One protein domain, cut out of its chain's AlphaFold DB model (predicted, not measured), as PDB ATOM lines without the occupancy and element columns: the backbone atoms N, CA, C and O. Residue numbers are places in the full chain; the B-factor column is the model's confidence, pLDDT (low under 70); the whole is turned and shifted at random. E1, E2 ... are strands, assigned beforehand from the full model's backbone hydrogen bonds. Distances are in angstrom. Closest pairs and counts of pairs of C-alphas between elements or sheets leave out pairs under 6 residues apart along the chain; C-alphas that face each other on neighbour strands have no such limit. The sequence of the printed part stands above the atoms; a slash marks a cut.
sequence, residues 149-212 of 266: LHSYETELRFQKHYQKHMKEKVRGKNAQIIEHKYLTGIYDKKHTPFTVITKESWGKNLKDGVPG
ATOM      1  N   LEU A 149     133.779 112.588 182.129       92.56
ATOM      2  CA  LEU A 149     132.637 113.488 182.151       92.56
ATOM      3  C   LEU A 149     132.875 114.650 181.200       92.56
ATOM      4  O   LEU A 149     133.996 115.153 181.093       92.56
ATOM      5  N   HIS A 150     131.789 115.113 180.589       94.56
ATOM      6  CA  HIS A 150     131.757 116.319 179.773       94.56
ATOM      7  C   HIS A 150     130.715 117.300 180.318       94.56
ATOM      8  O   HIS A 150     129.651 116.893 180.783       94.56
ATOM      9  N   SER A 151     130.994 118.595 180.229       95.38
ATOM     10  CA  SER A 151     130.044 119.672 180.522       95.38
ATOM     11  C   SER A 151     129.875 120.554 179.296       95.38
ATOM     12  O   SER A 151     130.860 120.851 178.616       95.38
ATOM     13  N   TYR A 152     128.651 121.014 179.057       95.44
ATOM     14  CA  TYR A 152     128.289 121.793 177.878       95.44
ATOM     15  C   TYR A 152     127.587 123.080 178.303       95.44
ATOM     16  O   TYR A 152     126.535 123.035 178.933       95.44
ATOM     17  N   GLU A 153     128.163 124.225 177.946       95.31
ATOM     18  CA  GLU A 153     127.572 125.542 178.186       95.31
ATOM     19  C   GLU A 153     127.275 126.206 176.841       95.31
ATOM     20  O   GLU A 153     128.189 126.531 176.080       95.31
ATOM     21  N   THR A 154     125.990 126.378 176.532       96.75
ATOM     22  CA  THR A 154     125.523 126.926 175.254       96.75
ATOM     23  C   THR A 154     125.124 128.387 175.408       96.75
ATOM     24  O   THR A 154     124.392 128.743 176.326       96.75
ATOM     25  N   GLU A 155     125.556 129.232 174.475       96.56
ATOM     26  CA  GLU A 155     125.286 130.669 174.493       96.56
ATOM     27  C   GLU A 155     124.931 131.204 173.093       96.56
ATOM     28  O   GLU A 155     125.559 130.867 172.085       96.56
ATOM     29  N   LEU A 156     123.916 132.074 173.035       96.38
ATOM     30  CA  LEU A 156     123.575 132.869 171.852       96.38
ATOM     31  C   LEU A 156     124.433 134.141 171.839       96.38
ATOM     32  O   LEU A 156     124.459 134.891 172.814       96.38
ATOM     33  N   ARG A 157     125.093 134.425 170.716       96.00
ATOM     34  CA  ARG A 157     125.929 135.617 170.524       96.00
ATOM     35  C   ARG A 157     125.413 136.448 169.355       96.00
ATOM     36  O   ARG A 157     125.230 135.928 168.259       96.00
ATOM     37  N   PHE A 158     125.213 137.748 169.567       93.44
ATOM     38  CA  PHE A 158     124.772 138.702 168.538       93.44
ATOM     39  C   PHE A 158     125.944 139.205 167.689       93.44
ATOM     40  O   PHE A 158     126.252 140.391 167.634       93.44
ATOM     41  N   GLN A 159     126.623 138.260 167.053       91.75
ATOM     42  CA  GLN A 159     127.647 138.501 166.050       91.75
ATOM     43  C   GLN A 159     127.544 137.417 164.983       91.75
ATOM     44  O   GLN A 159     127.102 136.301 165.261       91.75
ATOM     45  N   LYS A 160     127.968 137.726 163.755       89.00
ATOM     46  CA  LYS A 160     127.833 136.791 162.632       89.00
ATOM     47  C   LYS A 160     128.642 135.506 162.840       89.00
ATOM     48  O   LYS A 160     128.155 134.430 162.511       89.00
ATOM     49  N   HIS A 161     129.868 135.626 163.337       91.38
ATOM     50  CA  HIS A 161     130.780 134.512 163.580       91.38
ATOM     51  C   HIS A 161     131.481 134.737 164.916       91.38
ATOM     52  O   HIS A 161     131.900 135.865 165.191       91.38
ATOM     53  N   TYR A 162     131.585 133.700 165.742       94.44
ATOM     54  CA  TYR A 162     132.339 133.758 166.996       94.44
ATOM     55  C   TYR A 162     133.804 133.390 166.780       94.44
ATOM     56  O   TYR A 162     134.697 134.033 167.327       94.44
ATOM     57  N   GLN A 163     134.040 132.386 165.943       94.06
ATOM     58  CA  GLN A 163     135.350 131.826 165.656       94.06
ATOM     59  C   GLN A 163     135.492 131.504 164.161       94.06
ATOM     60  O   GLN A 163     134.553 131.669 163.373       94.06
ATOM     61  N   LYS A 164     136.697 131.113 163.735       91.56
ATOM     62  CA  LYS A 164     137.001 130.886 162.317       91.56
ATOM     63  C   LYS A 164     136.527 129.511 161.853       91.56
ATOM     64  O   LYS A 164     136.131 129.380 160.699       91.56
ATOM     65  N   HIS A 165     136.586 128.525 162.741       91.50
ATOM     66  CA  HIS A 165     136.296 127.129 162.438       91.50
ATOM     67  C   HIS A 165     135.103 126.600 163.233       91.50
ATOM     68  O   HIS A 165     134.774 127.100 164.303       91.50
ATOM     69  N   MET A 166     134.481 125.518 162.769       92.38
ATOM     70  CA  MET A 166     133.396 124.827 163.478       92.38
ATOM     71  C   MET A 166     133.769 124.451 164.912       92.38
ATOM     72  O   MET A 166     132.917 124.482 165.798       92.38
ATOM     73  N   LYS A 167     135.033 124.092 165.141       94.06
ATOM     74  CA  LYS A 167     135.522 123.620 166.432       94.06
ATOM     75  C   LYS A 167     136.936 124.116 166.693       94.06
ATOM     76  O   LYS A 167     137.837 123.817 165.913       94.06
ATOM     77  N   GLU A 168     137.146 124.792 167.817       96.31
ATOM     78  CA  GLU A 168     138.454 125.323 168.213       96.31
ATOM     79  C   GLU A 168     138.785 124.956 169.665       96.31
ATOM     80  O   GLU A 168     137.929 125.018 170.548       96.31
ATOM     81  N   LYS A 169     140.031 124.535 169.927       97.19
ATOM     82  CA  LYS A 169     140.494 124.186 171.281       97.19
ATOM     83  C   LYS A 169     140.803 125.442 172.089       97.19
ATOM     84  O   LYS A 169     141.425 126.375 171.584       97.19
ATOM     85  N   VAL A 170     140.478 125.422 173.377       96.50
ATOM     86  CA  VAL A 170     140.863 126.489 174.304       96.50
ATOM     87  C   VAL A 170     142.282 126.228 174.811       96.50
ATOM     88  O   VAL A 170     142.557 125.206 175.441       96.50
ATOM     89  N   ARG A 171     143.211 127.151 174.534       95.62
ATOM     90  CA  ARG A 171     144.628 126.999 174.900       95.62
ATOM     91  C   ARG A 171     144.796 126.781 176.409       95.62
ATOM     92  O   ARG A 171     144.296 127.562 177.213       95.62
ATOM     93  N   GLY A 172     145.543 125.736 176.770       94.56
ATOM     94  CA  GLY A 172     145.871 125.410 178.162       94.56
ATOM     95  C   GLY A 172     144.704 124.864 178.988       94.56
ATOM     96  O   GLY A 172     144.825 124.791 180.207       94.56
ATOM     97  N   LYS A 173     143.576 124.498 178.362       94.00
ATOM     98  CA  LYS A 173     142.405 123.944 179.051       94.00
ATOM     99  C   LYS A 173     141.931 122.655 178.385       94.00
ATOM    100  O   LYS A 173     142.049 122.491 177.172       94.00
ATOM    101  N   ASN A 174     141.313 121.786 179.179       94.31
ATOM    102  CA  ASN A 174     140.529 120.649 178.691       94.31
ATOM    103  C   ASN A 174     139.154 121.136 178.221       94.31
ATOM    104  O   ASN A 174     138.132 120.819 178.826       94.31
ATOM    105  N   ALA A 175     139.158 122.005 177.212       95.38
ATOM    106  CA  ALA A 175     137.952 122.606 176.677       95.38
ATOM    107  C   ALA A 175     138.080 122.927 175.185       95.38
ATOM    108  O   ALA A 175     139.169 123.186 174.663       95.38
ATOM    109  N   GLN A 176     136.941 122.951 174.504       97.25
ATOM    110  CA  GLN A 176     136.801 123.386 173.121       97.25
ATOM    111  C   GLN A 176     135.503 124.171 172.942       97.25
ATOM    112  O   GLN A 176     134.573 124.054 173.738       97.25
ATOM    113  N   ILE A 177     135.440 124.977 171.892       97.31
ATOM    114  CA  ILE A 177     134.258 125.750 171.528       97.31
ATOM    115  C   ILE A 177     133.752 125.240 170.186       97.31
ATOM    116  O   ILE A 177     134.517 125.127 169.224       97.31
ATOM    117  N   ILE A 178     132.466 124.911 170.140       95.88
ATOM    118  CA  ILE A 178     131.747 124.473 168.947       95.88
ATOM    119  C   ILE A 178     130.850 125.620 168.500       95.88
ATOM    120  O   ILE A 178     130.024 126.076 169.283       95.88
ATOM    121  N   GLU A 179     130.968 126.058 167.252       94.56
ATOM    122  CA  GLU A 179     130.073 127.049 166.653       94.56
ATOM    123  C   GLU A 179     129.089 126.360 165.694       94.56
ATOM    124  O   GLU A 179     129.440 125.916 164.596       94.56
ATOM    125  N   HIS A 180     127.825 126.248 166.120       92.88
ATOM    126  CA  HIS A 180     126.861 125.313 165.521       92.88
ATOM    127  C   HIS A 180     126.441 125.676 164.102       92.88
ATOM    128  O   HIS A 180     126.158 124.802 163.284       92.88
ATOM    129  N   LYS A 181     126.449 126.971 163.770       88.44
ATOM    130  CA  LYS A 181     126.118 127.444 162.419       88.44
ATOM    131  C   LYS A 181     127.072 126.925 161.341       88.44
ATOM    132  O   LYS A 181     126.734 127.035 160.168       88.44
ATOM    133  N   TYR A 182     128.243 126.405 161.717       89.25
ATOM    134  CA  TYR A 182     129.202 125.824 160.784       89.25
ATOM    135  C   TYR A 182     128.984 124.331 160.523       89.25
ATOM    136  O   TYR A 182     129.513 123.841 159.525       89.25
ATOM    137  N   LEU A 183     128.182 123.618 161.336       85.56
ATOM    138  CA  LEU A 183     127.876 122.198 161.082       85.56
ATOM    139  C   LEU A 183     127.290 121.997 159.684       85.56
ATOM    140  O   LEU A 183     127.670 121.069 158.974       85.56
ATOM    141  N   THR A 184     126.390 122.894 159.272       72.06
ATOM    142  CA  THR A 184     125.888 122.947 157.897       72.06
ATOM    143  C   THR A 184     126.174 124.308 157.282       72.06
ATOM    144  O   THR A 184     126.049 125.347 157.921       72.06
ATOM    145  N   GLY A 185     126.472 124.338 155.983       68.00
ATOM    146  CA  GLY A 185     126.589 125.597 155.241       68.00
ATOM    147  C   GLY A 185     125.255 126.328 155.021       68.00
ATOM    148  O   GLY A 185     125.231 127.348 154.336       68.00
ATOM    149  N   ILE A 186     124.135 125.812 155.539       68.69
ATOM    150  CA  ILE A 186     122.787 126.339 155.277       68.69
ATOM    151  C   ILE A 186     122.538 127.614 156.086       68.69
ATOM    152  O   ILE A 186     121.936 128.564 155.584       68.69
ATOM    153  N   TYR A 187     123.029 127.659 157.323       65.69
ATOM    154  CA  TYR A 187     122.718 128.734 158.268       65.69
ATOM    155  C   TYR A 187     123.627 129.955 158.135       65.69
ATOM    156  O   TYR A 187     123.259 131.050 158.563       65.69
ATOM    157  N   ASP A 188     124.779 129.796 157.478       66.81
ATOM    158  CA  ASP A 188     125.689 130.898 157.163       66.81
ATOM    159  C   ASP A 188     125.196 131.758 155.983       66.81
ATOM    160  O   ASP A 188     125.507 132.944 155.883       66.81
ATOM    161  N   LYS A 189     124.352 131.189 155.109       62.47
ATOM    162  CA  LYS A 189     123.864 131.846 153.883       62.47
ATOM    163  C   LYS A 189     122.767 132.896 154.105       62.47
ATOM    164  O   LYS A 189     122.415 133.595 153.163       62.47
ATOM    165  N   LYS A 190     122.211 133.031 155.315       62.19
ATOM    166  CA  LYS A 190     120.996 133.834 155.577       62.19
ATOM    167  C   LYS A 190     121.220 135.256 156.119       62.19
ATOM    168  O   LYS A 190     120.284 135.834 156.656       62.19
ATOM    169  N   HIS A 191     122.421 135.834 156.019       67.50
ATOM    170  CA  HIS A 191     122.748 137.100 156.712       67.50
ATOM    171  C   HIS A 191     122.410 137.067 158.217       67.50
ATOM    172  O   HIS A 191     122.096 138.091 158.814       67.50
ATOM    173  N   THR A 192     122.469 135.886 158.837       79.56
ATOM    174  CA  THR A 192     122.140 135.689 160.250       79.56
ATOM    175  C   THR A 192     123.076 136.552 161.112       79.56
ATOM    176  O   THR A 192     124.280 136.280 161.126       79.56
ATOM    177  N   PRO A 193     122.582 137.587 161.827       88.44
ATOM    178  CA  PRO A 193     123.429 138.520 162.583       88.44
ATOM    179  C   PRO A 193     123.849 137.956 163.950       88.44
ATOM    180  O   PRO A 193     124.329 138.684 164.814       88.44
ATOM    181  N   PHE A 194     123.621 136.663 164.167       91.75
ATOM    182  CA  PHE A 194     123.901 135.962 165.406       91.75
ATOM    183  C   PHE A 194     124.479 134.577 165.119       91.75
ATOM    184  O   PHE A 194     124.335 134.025 164.024       91.75
ATOM    185  N   THR A 195     125.079 134.000 166.149       93.50
ATOM    186  CA  THR A 195     125.584 132.635 166.167       93.50
ATOM    187  C   THR A 195     125.275 131.985 167.508       93.50
ATOM    188  O   THR A 195     124.977 132.668 168.489       93.50
ATOM    189  N   VAL A 196     125.326 130.660 167.546       95.38
ATOM    190  CA  VAL A 196     125.198 129.891 168.781       95.38
ATOM    191  C   VAL A 196     126.449 129.057 168.929       95.38
ATOM    192  O   VAL A 196     126.817 128.324 168.005       95.38
ATOM    193  N   ILE A 197     127.082 129.165 170.091       96.56
ATOM    194  CA  ILE A 197     128.246 128.358 170.428       96.56
ATOM    195  C   ILE A 197     127.966 127.494 171.651       96.56
ATOM    196  O   ILE A 197     127.149 127.852 172.498       96.56
ATOM    197  N   THR A 198     128.680 126.381 171.752       97.38
ATOM    198  CA  THR A 198     128.750 125.566 172.963       97.38
ATOM    199  C   THR A 198     130.200 125.436 173.388       97.38
ATOM    200  O   THR A 198     131.046 124.994 172.609       97.38
ATOM    201  N   LYS A 199     130.485 125.804 174.634       96.62
ATOM    202  CA  LYS A 199     131.743 125.501 175.308       96.62
ATOM    203  C   LYS A 199     131.627 124.103 175.895       96.62
ATOM    204  O   LYS A 199     130.816 123.860 176.783       96.62
ATOM    205  N   GLU A 200     132.431 123.190 175.383       96.12
ATOM    206  CA  GLU A 200     132.565 121.836 175.901       96.12
ATOM    207  C   GLU A 200     133.825 121.756 176.763       96.12
ATOM    208  O   GLU A 200     134.888 122.203 176.336       96.12
ATOM    209  N   SER A 201     133.719 121.178 177.958       95.00
ATOM    210  CA  SER A 201     134.865 120.865 178.825       95.00
ATOM    211  C   SER A 201     134.811 119.413 179.278       95.00
ATOM    212  O   SER A 201     133.719 118.872 179.423       95.00
ATOM    213  N   TRP A 202     135.966 118.795 179.529       94.06
ATOM    214  CA  TRP A 202     136.059 117.409 180.005       94.06
ATOM    215  C   TRP A 202     136.992 117.271 181.213       94.06
ATOM    216  O   TRP A 202     137.972 118.009 181.368       94.06
ATOM    217  N   GLY A 203     136.677 116.328 182.102       90.06
ATOM    218  CA  GLY A 203     137.450 116.088 183.320       90.06
ATOM    219  C   GLY A 203     136.743 115.192 184.337       90.06
ATOM    220  O   GLY A 203     135.633 114.726 184.112       90.06
ATOM    221  N   LYS A 204     137.398 114.946 185.478       81.38
ATOM    222  CA  LYS A 204     136.907 114.010 186.512       81.38
ATOM    223  C   LYS A 204     135.881 114.615 187.480       81.38
ATOM    224  O   LYS A 204     135.049 113.889 188.003       81.38
ATOM    225  N   ASN A 205     135.927 115.931 187.695       80.25
ATOM    226  CA  ASN A 205     135.123 116.637 188.701       80.25
ATOM    227  C   ASN A 205     134.285 117.748 188.054       80.25
ATOM    228  O   ASN A 205     134.436 118.925 188.384       80.25
ATOM    229  N   LEU A 206     133.445 117.386 187.087       83.69
ATOM    230  CA  LEU A 206     132.517 118.329 186.470       83.69
ATOM    231  C   LEU A 206     131.175 118.282 187.196       83.69
ATOM    232  O   LEU A 206     130.553 117.224 187.304       83.69
ATOM    233  N   LYS A 207     130.731 119.442 187.682       74.06
ATOM    234  CA  LYS A 207     129.370 119.613 188.192       74.06
ATOM    235  C   LYS A 207     128.394 119.362 187.039       74.06
ATOM    236  O   LYS A 207     128.602 119.896 185.953       74.06
ATOM    237  N   ASP A 208     127.393 118.517 187.273       78.69
ATOM    238  CA  ASP A 208     126.405 118.099 186.265       78.69
ATOM    239  C   ASP A 208     127.033 117.433 185.021       78.69
ATOM    240  O   ASP A 208     126.503 117.496 183.912       78.69
ATOM    241  N   GLY A 209     128.194 116.788 185.207       87.06
ATOM    242  CA  GLY A 209     128.936 116.125 184.142       87.06
ATOM    243  C   GLY A 209     128.142 115.000 183.479       87.06
ATOM    244  O   GLY A 209     127.692 114.059 184.132       87.06
ATOM    245  N   VAL A 210     128.016 115.072 182.156       91.00
ATOM    246  CA  VAL A 210     127.389 114.038 181.335       91.00
ATOM    247  C   VAL A 210     128.410 112.925 181.080       91.00
ATOM    248  O   VAL A 210     129.493 113.220 180.565       91.00
ATOM    249  N   PRO A 211     128.093 111.656 181.396       89.50
ATOM    250  CA  PRO A 211     128.973 110.533 181.091       89.50
ATOM    251  C   PRO A 211     129.245 110.411 179.586       89.50
ATOM    252  O   PRO A 211     128.317 110.276 178.782       89.50
ATOM    253  N   GLY A 212     130.526 110.461 179.222       85.75
ATOM    254  CA  GLY A 212     131.033 110.222 177.877       85.75
ATOM    255  C   GLY A 212     131.552 108.793 177.728       85.75
ATOM    256  O   GLY A 212     130.793 107.823 177.747       85.75
TER     257      GLY A 212
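This is residues 149 to 212 of the 266 residues of the protein "UDP-galactopyranose mutase" of Blautia luti (UniProt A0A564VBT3). The domain is a single strongly twisted ribbon-like sheet built on two long strands side by side, E1 and E4, with the short hairpin of E2 and E3 along E4 and the small strand E5 beside the start of E1. The unnamed stretch 180 to 194 lengthens it beyond the end of E1 and start of E4, while the turn from E4 to E5 lies at the opposite end. The printed part has 64 residues with no named helix and five strands, E1 to E5; the antiparallel sheet runs E2, E3, E4, E1, E5. The class is all strand, though under half of the residues, 29, are in named elements. It is only just loose, close to compact, with a radius of gyration of the C-alphas of 13.1 A, and elongated, spanning 40 by 22 by 19 A.

E1, residues 149 to 157, is antiparallel to E4, residues 195 to 203, at 161 degrees, with N 153 and O 199 2.9 A apart, within hydrogen-bond range. E2, residues 167 to 169, an edge strand, forms a hairpin with E3, residues 175 to 179, where N 177 and O 168 are 2.8 A apart. E3 and E4 form another hairpin, with N 178 and O 198 2.8 A apart. E2, E3 and E4 are a meander, each strand the antiparallel neighbour of the one before; E1 to E4 make a Greek key, with E1 the antiparallel neighbour of E4. E5, residues 210 to 212, the other edge strand, is antiparallel to E1 at 118 degrees, with N 210 and O 150 2.8 A apart. E5 is apart from E2 and E3.

E1 begins at C-alpha 149, (132.637, 113.488, 182.151), and is 25.9 A long. E2 measures 7.0 A, E3 13.5 A, E4 26.6 A and E5 6.3 A. E4 begins at C-alpha 195, (125.584, 132.635, 166.167), and E5 ends at C-alpha 212, (131.033, 110.222, 177.877).

The C-alphas farthest apart, of His 191 and Lys 204, are 40.3 A apart. The printed part has no cut, and the link from E3 to E4 is long. Residues 185 to 191 have pLDDT under 70.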